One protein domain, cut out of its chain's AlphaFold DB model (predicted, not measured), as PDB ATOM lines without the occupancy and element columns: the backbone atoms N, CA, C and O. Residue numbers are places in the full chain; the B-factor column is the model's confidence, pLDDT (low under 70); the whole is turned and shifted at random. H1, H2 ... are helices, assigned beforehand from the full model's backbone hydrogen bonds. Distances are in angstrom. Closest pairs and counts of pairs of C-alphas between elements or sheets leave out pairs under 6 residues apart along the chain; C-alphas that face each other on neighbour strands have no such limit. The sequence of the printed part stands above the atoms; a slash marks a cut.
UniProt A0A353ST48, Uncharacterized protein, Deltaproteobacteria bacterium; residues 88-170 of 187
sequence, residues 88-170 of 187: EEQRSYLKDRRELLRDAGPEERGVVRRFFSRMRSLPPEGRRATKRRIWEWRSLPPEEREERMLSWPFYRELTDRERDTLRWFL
ATOM      1  N   GLU A  88     -29.230  -1.903 -32.739       91.69
ATOM      2  CA  GLU A  88     -30.498  -1.803 -33.483       91.69
ATOM      3  C   GLU A  88     -31.480  -0.840 -32.824       91.69
ATOM      4  O   GLU A  88     -32.044   0.011 -33.502       91.69
ATOM      5  N   GLU A  89     -31.594  -0.886 -31.501       89.56
ATOM      6  CA  GLU A  89     -32.474   0.004 -30.751       89.56
ATOM      7  C   GLU A  89     -32.135   1.489 -30.968       89.56
ATOM      8  O   GLU A  89     -33.016   2.314 -31.214       89.56
ATOM      9  N   GLN A  90     -30.844   1.839 -30.968       89.25
ATOM     10  CA  GLN A  90     -30.404   3.207 -31.253       89.25
ATOM     11  C   GLN A  90     -30.702   3.598 -32.704       89.25
ATOM     12  O   GLN A  90     -31.089   4.738 -32.971       89.25
ATOM     13  N   ARG A  91     -30.537   2.670 -33.655       88.56
ATOM     14  CA  ARG A  91     -30.884   2.915 -35.062       88.56
ATOM     15  C   ARG A  91     -32.383   3.134 -35.230       88.56
ATOM     16  O   ARG A  91     -32.747   4.073 -35.935       88.56
ATOM     17  N   SER A  92     -33.221   2.317 -34.591       90.88
ATOM     18  CA  SER A  92     -34.681   2.454 -34.608       90.88
ATOM     19  C   SER A  92     -35.102   3.799 -34.035       90.88
ATOM     20  O   SER A  92     -35.732   4.585 -34.732       90.88
ATOM     21  N   TYR A  93     -34.611   4.147 -32.845       88.56
ATOM     22  CA  TYR A  93     -34.891   5.437 -32.222       88.56
ATOM     23  C   TYR A  93     -34.583   6.621 -33.153       88.56
ATOM     24  O   TYR A  93     -35.396   7.528 -33.318       88.56
ATOM     25  N   LEU A  94     -33.418   6.612 -33.813       90.31
ATOM     26  CA  LEU A  94     -33.026   7.679 -34.737       90.31
ATOM     27  C   LEU A  94     -33.863   7.711 -36.028       90.31
ATOM     28  O   LEU A  94     -33.999   8.784 -36.624       90.31
ATOM     29  N   LYS A  95     -34.403   6.570 -36.477       88.94
ATOM     30  CA  LYS A  95     -35.375   6.519 -37.581       88.94
ATOM     31  C   LYS A  95     -36.694   7.156 -37.144       88.94
ATOM     32  O   LYS A  95     -37.162   8.056 -37.834       88.94
ATOM     33  N   ASP A  96     -37.190   6.810 -35.963       90.75
ATOM     34  CA  ASP A  96     -38.438   7.351 -35.423       90.75
ATOM     35  C   ASP A  96     -38.357   8.870 -35.207       90.75
ATOM     36  O   ASP A  96     -39.265   9.616 -35.567       90.75
ATOM     37  N   ARG A  97     -37.223   9.369 -34.684       92.50
ATOM     38  CA  ARG A  97     -36.991  10.818 -34.522       92.50
ATOM     39  C   ARG A  97     -37.034  11.553 -35.858       92.50
ATOM     40  O   ARG A  97     -37.517  12.681 -35.933       92.50
ATOM     41  N   ARG A  98     -36.489  10.938 -36.913       88.69
ATOM     42  CA  ARG A  98     -36.512  11.508 -38.266       88.69
ATOM     43  C   ARG A  98     -37.935  11.572 -38.795       88.69
ATOM     44  O   ARG A  98     -38.292  12.579 -39.394       88.69
ATOM     45  N   GLU A  99     -38.691  10.502 -38.610       88.88
ATOM     46  CA  GLU A  99     -40.078  10.416 -39.042       88.88
ATOM     47  C   GLU A  99     -40.940  11.479 -38.362       88.88
ATOM     48  O   GLU A  99     -41.529  12.301 -39.058       88.88
ATOM     49  N   LEU A 100     -40.879  11.590 -37.030       87.25
ATOM     50  CA  LEU A 100     -41.602  12.651 -36.325       87.25
ATOM     51  C   LEU A 100     -41.221  14.049 -36.820       87.25
ATOM     52  O   LEU A 100     -42.086  14.899 -36.987       87.25
ATOM     53  N   LEU A 101     -39.940  14.307 -37.093       88.19
ATOM     54  CA  LEU A 101     -39.510  15.620 -37.577       88.19
ATOM     55  C   LEU A 101     -39.955  15.913 -39.019       88.19
ATOM     56  O   LEU A 101     -40.181  17.075 -39.365       88.19
ATOM     57  N   ARG A 102     -40.064  14.881 -39.864       88.62
ATOM     58  CA  ARG A 102     -40.599  15.005 -41.227       88.62
ATOM     59  C   ARG A 102     -42.050  15.476 -41.176       88.62
ATOM     60  O   ARG A 102     -42.394  16.391 -41.921       88.62
ATOM     61  N   ASP A 103     -42.826  14.933 -40.248       86.88
ATOM     62  CA  ASP A 103     -44.267  15.182 -40.151       86.88
ATOM     63  C   ASP A 103     -44.603  16.343 -39.181       86.88
ATOM     64  O   ASP A 103     -45.738  16.804 -39.111       86.88
ATOM     65  N   ALA A 104     -43.599  16.874 -38.471       86.75
ATOM     66  CA  ALA A 104     -43.705  18.048 -37.604       86.75
ATOM     67  C   ALA A 104     -44.026  19.336 -38.382       86.75
ATOM     68  O   ALA A 104     -43.427  19.595 -39.434       86.75
ATOM     69  N   GLY A 105     -44.867  20.194 -37.802       89.88
ATOM     70  CA  GLY A 105     -45.133  21.544 -38.285       89.88
ATOM     71  C   GLY A 105     -43.986  22.532 -38.003       89.88
ATOM     72  O   GLY A 105     -42.945  22.182 -37.429       89.88
ATOM     73  N   PRO A 106     -44.120  23.789 -38.467       91.44
ATOM     74  CA  PRO A 106     -43.051  24.782 -38.392       91.44
ATOM     75  C   PRO A 106     -42.690  25.180 -36.954       91.44
ATOM     76  O   PRO A 106     -41.501  25.324 -36.654       91.44
ATOM     77  N   GLU A 107     -43.679  25.309 -36.065       89.50
ATOM     78  CA  GLU A 107     -43.453  25.631 -34.651       89.50
ATOM     79  C   GLU A 107     -42.684  24.514 -33.943       89.50
ATOM     80  O   GLU A 107     -41.667  24.774 -33.293       89.50
ATOM     81  N   GLU A 108     -43.091  23.251 -34.130       90.19
ATOM     82  CA  GLU A 108     -42.428  22.130 -33.466       90.19
ATOM     83  C   GLU A 108     -40.983  21.969 -33.933       90.19
ATOM     84  O   GLU A 108     -40.063  21.763 -33.133       90.19
ATOM     85  N   ARG A 109     -40.758  22.129 -35.242       91.94
ATOM     86  CA  ARG A 109     -39.410  22.157 -35.819       91.94
ATOM     87  C   ARG A 109     -38.560  23.263 -35.197       91.94
ATOM     88  O   ARG A 109     -37.351  23.072 -35.055       91.94
ATOM     89  N   GLY A 110     -39.160  24.391 -34.820       94.06
ATOM     90  CA  GLY A 110     -38.504  25.476 -34.094       94.06
ATOM     91  C   GLY A 110     -37.959  25.021 -32.739       94.06
ATOM     92  O   GLY A 110     -36.760  25.168 -32.482       94.06
ATOM     93  N   VAL A 111     -38.795  24.389 -31.916       93.69
ATOM     94  CA  VAL A 111     -38.400  23.861 -30.595       93.69
ATOM     95  C   VAL A 111     -37.293  22.814 -30.731       93.69
ATOM     96  O   VAL A 111     -36.246  22.911 -30.084       93.69
ATOM     97  N   VAL A 112     -37.465  21.853 -31.643       93.44
ATOM     98  CA  VAL A 112     -36.474  20.796 -31.900       93.44
ATOM     99  C   VAL A 112     -35.146  21.385 -32.392       93.44
ATOM    100  O   VAL A 112     -34.066  20.938 -31.991       93.44
ATOM    101  N   ARG A 113     -35.186  22.439 -33.217       96.00
ATOM    102  CA  ARG A 113     -33.985  23.160 -33.662       96.00
ATOM    103  C   ARG A 113     -33.257  23.817 -32.491       96.00
ATOM    104  O   ARG A 113     -32.030  23.707 -32.429       96.00
ATOM    105  N   ARG A 114     -33.970  24.461 -31.558       95.50
ATOM    106  CA  ARG A 114     -33.351  25.047 -30.354       95.50
ATOM    107  C   ARG A 114     -32.718  23.973 -29.473       95.50
ATOM    108  O   ARG A 114     -31.566  24.139 -29.076       95.50
ATOM    109  N   PHE A 115     -33.390  22.837 -29.280       95.12
ATOM    110  CA  PHE A 115     -32.819  21.675 -28.591       95.12
ATOM    111  C   PHE A 115     -31.504  21.211 -29.238       95.12
ATOM    112  O   PHE A 115     -30.481  21.087 -28.560       95.12
ATOM    113  N   PHE A 116     -31.475  21.014 -30.561       94.62
ATOM    114  CA  PHE A 116     -30.242  20.620 -31.251       94.62
ATOM    115  C   PHE A 116     -29.153  21.696 -31.198       94.62
ATOM    116  O   PHE A 116     -27.972  21.356 -31.094       94.62
ATOM    117  N   SER A 117     -29.528  22.977 -31.239       94.81
ATOM    118  CA  SER A 117     -28.594  24.093 -31.069       94.81
ATOM    119  C   SER A 117     -27.933  24.046 -29.690       94.81
ATOM    120  O   SER A 117     -26.704  24.059 -29.600       94.81
ATOM    121  N   ARG A 118     -28.728  23.851 -28.628       93.38
ATOM    122  CA  ARG A 118     -28.228  23.665 -27.260       93.38
ATOM    123  C   ARG A 118     -27.304  22.455 -27.163       93.38
ATOM    124  O   ARG A 118     -26.209  22.557 -26.627       93.38
ATOM    125  N   MET A 119     -27.688  21.314 -27.734       92.12
ATOM    126  CA  MET A 119     -26.833  20.122 -27.740       92.12
ATOM    127  C   MET A 119     -25.501  20.359 -28.460       92.12
ATOM    128  O   MET A 119     -24.474  19.814 -28.051       92.12
ATOM    129  N   ARG A 120     -25.496  21.161 -29.532       93.00
ATOM    130  CA  ARG A 120     -24.290  21.501 -30.297       93.00
ATOM    131  C   ARG A 120     -23.388  22.499 -29.568       93.00
ATOM    132  O   ARG A 120     -22.179  22.408 -29.755       93.00
ATOM    133  N   SER A 121     -23.928  23.376 -28.723       93.88
ATOM    134  CA  SER A 121     -23.116  24.306 -27.927       93.88
ATOM    135  C   SER A 121     -22.467  23.661 -26.699       93.88
ATOM    136  O   SER A 121     -21.470  24.177 -26.206       93.88
ATOM    137  N   LEU A 122     -22.967  22.510 -26.229       92.31
ATOM    138  CA  LEU A 122     -22.329  21.775 -25.133       92.31
ATOM    139  C   LEU A 122     -20.927  21.261 -25.519       92.31
ATOM    140  O   LEU A 122     -20.765  20.740 -26.635       92.31
ATOM    141  N   PRO A 123     -19.956  21.276 -24.577       95.50
ATOM    142  CA  PRO A 123     -18.698  20.549 -24.716       95.50
ATOM    143  C   PRO A 123     -18.937  19.063 -25.036       95.50
ATOM    144  O   PRO A 123     -19.989  18.519 -24.669       95.50
ATOM    145  N   PRO A 124     -17.984  18.362 -25.684       92.44
ATOM    146  CA  PRO A 124     -18.159  16.962 -26.077       92.44
ATOM    147  C   PRO A 124     -18.621  16.057 -24.930       92.44
ATOM    148  O   PRO A 124     -19.499  15.217 -25.127       92.44
ATOM    149  N   GLU A 125     -18.077  16.262 -23.732       93.31
ATOM    150  CA  GLU A 125     -18.416  15.485 -22.537       93.31
ATOM    151  C   GLU A 125     -19.840  15.761 -22.061       93.31
ATOM    152  O   GLU A 125     -20.628  14.830 -21.890       93.31
ATOM    153  N   GLY A 126     -20.204  17.042 -21.950       93.56
ATOM    154  CA  GLY A 126     -21.550  17.465 -21.572       93.56
ATOM    155  C   GLY A 126     -22.599  16.939 -22.548       93.56
ATOM    156  O   GLY A 126     -23.631  16.411 -22.137       93.56
ATOM    157  N   ARG A 127     -22.304  16.961 -23.852       92.75
ATOM    158  CA  ARG A 127     -23.176  16.375 -24.876       92.75
ATOM    159  C   ARG A 127     -23.343  14.865 -24.696       92.75
ATOM    160  O   ARG A 127     -24.454  14.366 -24.866       92.75
ATOM    161  N   ARG A 128     -22.267  14.129 -24.382       91.31
ATOM    162  CA  ARG A 128     -22.338  12.685 -24.087       91.31
ATOM    163  C   ARG A 128     -23.186  12.426 -22.842       91.31
ATOM    164  O   ARG A 128     -24.067  11.574 -22.896       91.31
ATOM    165  N   ALA A 129     -22.978  13.190 -21.771       92.31
ATOM    166  CA  ALA A 129     -23.740  13.067 -20.531       92.31
ATOM    167  C   ALA A 129     -25.237  13.352 -20.731       92.31
ATOM    168  O   ALA A 129     -26.075  12.605 -20.239       92.31
ATOM    169  N   THR A 130     -25.597  14.388 -21.492       92.31
ATOM    170  CA  THR A 130     -27.007  14.681 -21.798       92.31
ATOM    171  C   THR A 130     -27.644  13.596 -22.664       92.31
ATOM    172  O   THR A 130     -28.781  13.214 -22.419       92.31
ATOM    173  N   LYS A 131     -26.917  13.037 -23.643       91.38
ATOM    174  CA  LYS A 131     -27.421  11.904 -24.438       91.38
ATOM    175  C   LYS A 131     -27.679  10.660 -23.589       91.38
ATOM    176  O   LYS A 131     -28.686  10.004 -23.819       91.38
ATOM    177  N   ARG A 132     -26.789  10.351 -22.637       91.38
ATOM    178  CA  ARG A 132     -26.982   9.231 -21.698       91.38
ATOM    179  C   ARG A 132     -28.223   9.435 -20.837       91.38
ATOM    180  O   ARG A 132     -29.081   8.570 -20.847       91.38
ATOM    181  N   ARG A 133     -28.385  10.622 -20.245       92.94
ATOM    182  CA  ARG A 133     -29.588  10.974 -19.474       92.94
ATOM    183  C   ARG A 133     -30.876  10.805 -20.281       92.94
ATOM    184  O   ARG A 133     -31.775  10.107 -19.847       92.94
ATOM    185  N   ILE A 134     -30.942  11.361 -21.495       92.31
ATOM    186  CA  ILE A 134     -32.115  11.191 -22.378       92.31
ATOM    187  C   ILE A 134     -32.381   9.707 -22.671       92.31
ATOM    188  O   ILE A 134     -33.534   9.287 -22.733       92.31
ATOM    189  N   TRP A 135     -31.326   8.916 -22.866       90.62
ATOM    190  CA  TRP A 135     -31.452   7.481 -23.099       90.62
ATOM    191  C   TRP A 135     -31.997   6.734 -21.875       90.62
ATOM    192  O   TRP A 135     -32.903   5.920 -22.030       90.62
ATOM    193  N   GLU A 136     -31.490   7.038 -20.680       91.06
ATOM    194  CA  GLU A 136     -31.957   6.487 -19.400       91.06
ATOM    195  C   GLU A 136     -33.437   6.824 -19.171       91.06
ATOM    196  O   GLU A 136     -34.258   5.938 -18.940       91.06
ATOM    197  N   TRP A 137     -33.806   8.091 -19.360       93.06
ATOM    198  CA  TRP A 137     -35.165   8.603 -19.167       93.06
ATOM    199  C   TRP A 137     -36.214   8.005 -20.106       93.06
ATOM    200  O   TRP A 137     -37.404   8.012 -19.792       93.06
ATOM    201  N   ARG A 138     -35.796   7.453 -21.251       89.44
ATOM    202  CA  ARG A 138     -36.702   6.738 -22.161       89.44
ATOM    203  C   ARG A 138     -37.304   5.488 -21.514       89.44
ATOM    204  O   ARG A 138     -38.382   5.076 -21.927       89.44
ATOM    205  N   SER A 139     -36.631   4.923 -20.514       88.12
ATOM    206  CA  SER A 139     -37.088   3.730 -19.791       88.12
ATOM    207  C   SER A 139     -37.892   4.063 -18.529       88.12
ATOM    208  O   SER A 139     -38.433   3.155 -17.911       88.12
ATOM    209  N   LEU A 140     -37.966   5.343 -18.140       90.94
ATOM    210  CA  LEU A 140     -38.706   5.785 -16.957       90.94
ATOM    211  C   LEU A 140     -40.204   5.965 -17.253       90.94
ATOM    212  O   LEU A 140     -40.551   6.285 -18.403       90.94
ATOM    213  N   PRO A 141     -41.078   5.840 -16.235       92.81
ATOM    214  CA  PRO A 141     -42.475   6.266 -16.314       92.81
ATOM    215  C   PRO A 141     -42.609   7.747 -16.719       92.81
ATOM    216  O   PRO A 141     -41.683   8.527 -16.477       92.81
ATOM    217  N   PRO A 142     -43.723   8.158 -17.357       89.19
ATOM    218  CA  PRO A 142     -43.907   9.532 -17.828       89.19
ATOM    219  C   PRO A 142     -43.774  10.599 -16.735       89.19
ATOM    220  O   PRO A 142     -43.084  11.592 -16.973       89.19
ATOM    221  N   GLU A 143     -44.336  10.376 -15.540       89.44
ATOM    222  CA  GLU A 143     -44.281  11.367 -14.459       89.44
ATOM    223  C   GLU A 143     -42.849  11.555 -13.944       89.44
ATOM    224  O   GLU A 143     -42.352  12.679 -13.858       89.44
ATOM    225  N   GLU A 144     -42.137  10.451 -13.685       92.69
ATOM    226  CA  GLU A 144     -40.739  10.518 -13.244       92.69
ATOM    227  C   GLU A 144     -39.864  11.161 -14.326       92.69
ATOM    228  O   GLU A 144     -38.979  11.970 -14.040       92.69
ATOM    229  N   ARG A 145     -40.126  10.855 -15.601       94.31
ATOM    230  CA  ARG A 145     -39.415  11.469 -16.724       94.31
ATOM    231  C   ARG A 145     -39.545  12.990 -16.711       94.31
ATOM    232  O   ARG A 145     -38.535  13.662 -16.923       94.31
ATOM    233  N   GLU A 146     -40.744  13.519 -16.473       89.94
ATOM    234  CA  GLU A 146     -40.979  14.964 -16.404       89.94
ATOM    235  C   GLU A 146     -40.151  15.603 -15.290       89.94
ATOM    236  O   GLU A 146     -39.415  16.561 -15.537       89.94
ATOM    237  N   GLU A 147     -40.179  15.018 -14.093       92.44
ATOM    238  CA  GLU A 147     -39.395  15.492 -12.953       92.44
ATOM    239  C   GLU A 147     -37.895  15.536 -13.285       92.44
ATOM    240  O   GLU A 147     -37.211  16.550 -13.085       92.44
ATOM    241  N   ARG A 148     -37.366  14.462 -13.889       93.81
ATOM    242  CA  ARG A 148     -35.956  14.428 -14.302       93.81
ATOM    243  C   ARG A 148     -35.651  15.470 -15.368       93.81
ATOM    244  O   ARG A 148     -34.576  16.073 -15.332       93.81
ATOM    245  N   MET A 149     -36.556  15.710 -16.311       94.38
ATOM    246  CA  MET A 149     -36.362  16.725 -17.343       94.38
ATOM    247  C   MET A 149     -36.375  18.139 -16.762       94.38
ATOM    248  O   MET A 149     -35.549  18.954 -17.177       94.38
ATOM    249  N   LEU A 150     -37.204  18.418 -15.751       94.12
ATOM    250  CA  LEU A 150     -37.215  19.693 -15.023       94.12
ATOM    251  C   LEU A 150     -35.890  19.982 -14.308       94.12
ATOM    252  O   LEU A 150     -35.542  21.147 -14.106       94.12
ATOM    253  N   SER A 151     -35.069  18.970 -14.012       92.25
ATOM    254  CA  SER A 151     -33.704  19.203 -13.512       92.25
ATOM    255  C   SER A 151     -32.803  19.933 -14.526       92.25
ATOM    256  O   SER A 151     -31.837  20.595 -14.139       92.25
ATOM    257  N   TRP A 152     -33.116  19.874 -15.827       92.50
ATOM    258  CA  TRP A 152     -32.314  20.476 -16.890       92.50
ATOM    259  C   TRP A 152     -32.667  21.962 -17.099       92.50
ATOM    260  O   TRP A 152     -33.786  22.253 -17.516       92.50
ATOM    261  N   PRO A 153     -31.724  22.923 -16.927       93.25
ATOM    262  CA  PRO A 153     -32.037  24.351 -17.075       93.25
ATOM    263  C   PRO A 153     -32.699  24.731 -18.406       93.25
ATOM    264  O   PRO A 153     -33.706  25.424 -18.410       93.25
ATOM    265  N   PHE A 154     -32.211  24.178 -19.523       94.06
ATOM    266  CA  PHE A 154     -32.792  24.423 -20.849       94.06
ATOM    267  C   PHE A 154     -34.265  24.003 -20.944       94.06
ATOM    268  O   PHE A 154     -35.028  24.629 -21.665       94.06
ATOM    269  N   TYR A 155     -34.663  22.934 -20.253       95.06
ATOM    270  CA  TYR A 155     -36.039  22.447 -20.292       95.06
ATOM    271  C   TYR A 155     -36.983  23.335 -19.471       95.06
ATOM    272  O   TYR A 155     -38.110  23.584 -19.891       95.06
ATOM    273  N   ARG A 156     -36.505  23.871 -18.338       95.56
ATOM    274  CA  ARG A 156     -37.270  24.812 -17.502       95.56
ATOM    275  C   ARG A 156     -37.553  26.143 -18.195       95.56
ATOM    276  O   ARG A 156     -38.573  26.756 -17.914       95.56
ATOM    277  N   GLU A 157     -36.667  26.564 -19.093       95.44
ATOM    278  CA  GLU A 157     -36.814  27.796 -19.879       95.44
ATOM    279  C   GLU A 157     -37.898  27.697 -20.971       95.44
ATOM    280  O   GLU A 157     -38.323  28.720 -21.503       95.44
ATOM    281  N   LEU A 158     -38.336  26.487 -21.334       95.25
ATOM    282  CA  LEU A 158     -39.386  26.277 -22.335       95.25
ATOM    283  C   LEU A 158     -40.775  26.554 -21.749       95.25
ATOM    284  O   LEU A 158     -41.017  26.292 -20.573       95.25
ATOM    285  N   THR A 159     -41.716  27.006 -22.578       96.38
ATOM    286  CA  THR A 159     -43.138  27.065 -22.183       96.38
ATOM    287  C   THR A 159     -43.744  25.659 -22.089       96.38
ATOM    288  O   THR A 159     -43.174  24.710 -22.628       96.38
ATOM    289  N   ASP A 160     -44.920  25.501 -21.471       94.38
ATOM    290  CA  ASP A 160     -45.599  24.192 -21.368       94.38
ATOM    291  C   ASP A 160     -45.790  23.518 -22.735       94.38
ATOM    292  O   ASP A 160     -45.404  22.368 -22.937       94.38
ATOM    293  N   ARG A 161     -46.267  24.273 -23.732       92.62
ATOM    294  CA  ARG A 161     -46.449  23.780 -25.109       92.62
ATOM    295  C   ARG A 161     -45.129  23.356 -25.764       92.62
ATOM    296  O   ARG A 161     -45.081  22.419 -26.567       92.62
ATOM    297  N   GLU A 162     -44.041  24.055 -25.458       95.12
ATOM    298  CA  GLU A 162     -42.717  23.723 -25.984       95.12
ATOM    299  C   GLU A 162     -42.100  22.519 -25.264       95.12
ATOM    300  O   GLU A 162     -41.465  21.684 -25.915       95.12
ATOM    301  N   ARG A 163     -42.332  22.378 -23.954       96.00
ATOM    302  CA  ARG A 163     -41.996  21.174 -23.186       96.00
ATOM    303  C   ARG A 163     -42.720  19.959 -23.746       96.00
ATOM    304  O   ARG A 163     -42.059  18.982 -24.093       96.00
ATOM    305  N   ASP A 164     -44.030  20.052 -23.969       93.94
ATOM    306  CA  ASP A 164     -44.836  19.007 -24.615       93.94
ATOM    307  C   ASP A 164     -44.263  18.598 -25.969       93.94
ATOM    308  O   ASP A 164     -44.099  17.413 -26.266       93.94
ATOM    309  N   THR A 165     -43.894  19.586 -26.781       94.19
ATOM    310  CA  THR A 165     -43.272  19.356 -28.085       94.19
ATOM    311  C   THR A 165     -41.946  18.616 -27.948       94.19
ATOM    312  O   THR A 165     -41.677  17.668 -28.690       94.19
ATOM    313  N   LEU A 166     -41.094  19.026 -27.010       95.12
ATOM    314  CA  LEU A 166     -39.799  18.391 -26.829       95.12
ATOM    315  C   LEU A 166     -39.938  16.972 -26.266       95.12
ATOM    316  O   LEU A 166     -39.227  16.075 -26.716       95.12
ATOM    317  N   ARG A 167     -40.880  16.735 -25.352       94.88
ATOM    318  CA  ARG A 167     -41.204  15.395 -24.843       94.88
ATOM    319  C   ARG A 167     -41.718  14.477 -25.930       94.88
ATOM    320  O   ARG A 167     -41.202  13.371 -26.091       94.88
ATOM    321  N   TRP A 168     -42.676  14.957 -26.716       92.38
ATOM    322  CA  TRP A 168     -43.172  14.251 -27.889       92.38
ATOM    323  C   TRP A 168     -42.016  13.878 -28.821       92.38
ATOM    324  O   TRP A 168     -41.864  12.717 -29.198       92.38
ATOM    325  N   PHE A 169     -41.134  14.831 -29.124       94.31
ATOM    326  CA  PHE A 169     -39.990  14.562 -29.980       94.31
ATOM    327  C   PHE A 169     -39.002  13.566 -29.362       94.31
ATOM    328  O   PHE A 169     -38.435  12.770 -30.100       94.31
ATOM    329  N   LEU A 170     -38.749  13.585 -28.055       93.81
ATOM    330  CA  LEU A 170     -37.736  12.721 -27.444       93.81
ATOM    331  C   LEU A 170     -38.245  11.314 -27.107       93.81
ATOM    332  O   LEU A 170     -37.440  10.386 -27.111       93.81
TER     333      LEU A 170
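What this domain is: This is residues 88 to 170 of the 187 residues of an uncharacterized protein of Deltaproteobacteria bacterium (UniProt A0A353ST48). Three long helices, H1, H2 and H3, follow one another as an open zigzag with V-shaped corners, H4 and the short H5 bring the chain back from the far end of H3, and the last helix, H6, turns inward so that its final residue, Leu 170, lies in the middle. Contacts between the helices are few: H6 packs on H1 and H2, while the rest meet mostly near their ends. The printed part has 83 residues with six named helices, H1 to H6 in that order, and no named strand; its class is all helix. It is compact, with a radius of gyration of the C-alphas of 12.6 A and spans of 33 by 29 by 28 A.

How they stand to each other: Start with H1, residues 88 to 103, and go on to H2, residues 106 to 121: they are close but not clearly touching, with the closest C-alphas, those of Leu 101 and Arg 109, 6.8 A apart, and they run opposite ways at a steep tilt of 44 degrees. Next comes H3, residues 124 to 137, close to H2 but not clearly touching; the closest C-alphas, of Met 119 and Arg 127, are 6.0 A apart, at a steep tilt of 50 degrees. H4, residues 142 to 150, runs the opposite way to H3 at a shallow tilt of 23 degrees, and the two are close but not clearly touching, C-alphas 137 and 145 being closest at 5.7 A. H5, residues 153 to 156, is close to H4 but not clearly touching, with C-alphas 150 and 156 closest at 5.7 A. H6, residues 160 to 170, touches H2 with residues 108 to 115 of H2 alone; the closest C-alphas, of Glu 108 and Thr 165, are 6.1 A apart, and the lines are only just about perpendicular, at 70.1 degrees. H6 also touches H1, with residues 97 to 101 of H1 alone; look at Arg 97 and Phe 169, whose C-alphas are closest at 6.6 A. H4 and H6 are near each other, while H1 and H3 are apart. In H1, H2, H3, H4 and H6 every O i to N i+4 pair is within hydrogen-bond range; H5 is too short for such a pair.

Where its parts are: Find C-alpha 88 at (-30.498, -1.803, -33.483); from there H1 runs 22.9 A to C-alpha 103. H2 covers 22.5 A and H3 20.2 A, starting at C-alpha 124, (-18.159, 16.962, -26.077). H6 runs 15.2 A to C-alpha 170 at (-37.736, 12.721, -27.444).

The domain as a whole: The two C-alphas farthest apart, those of Glu 88 and Thr 159, are 33.5 A from each other. The printed part has no cut, and the five links between the helices are tight. The mean pLDDT of the printed part is 92.2, and no printed residue is under 70.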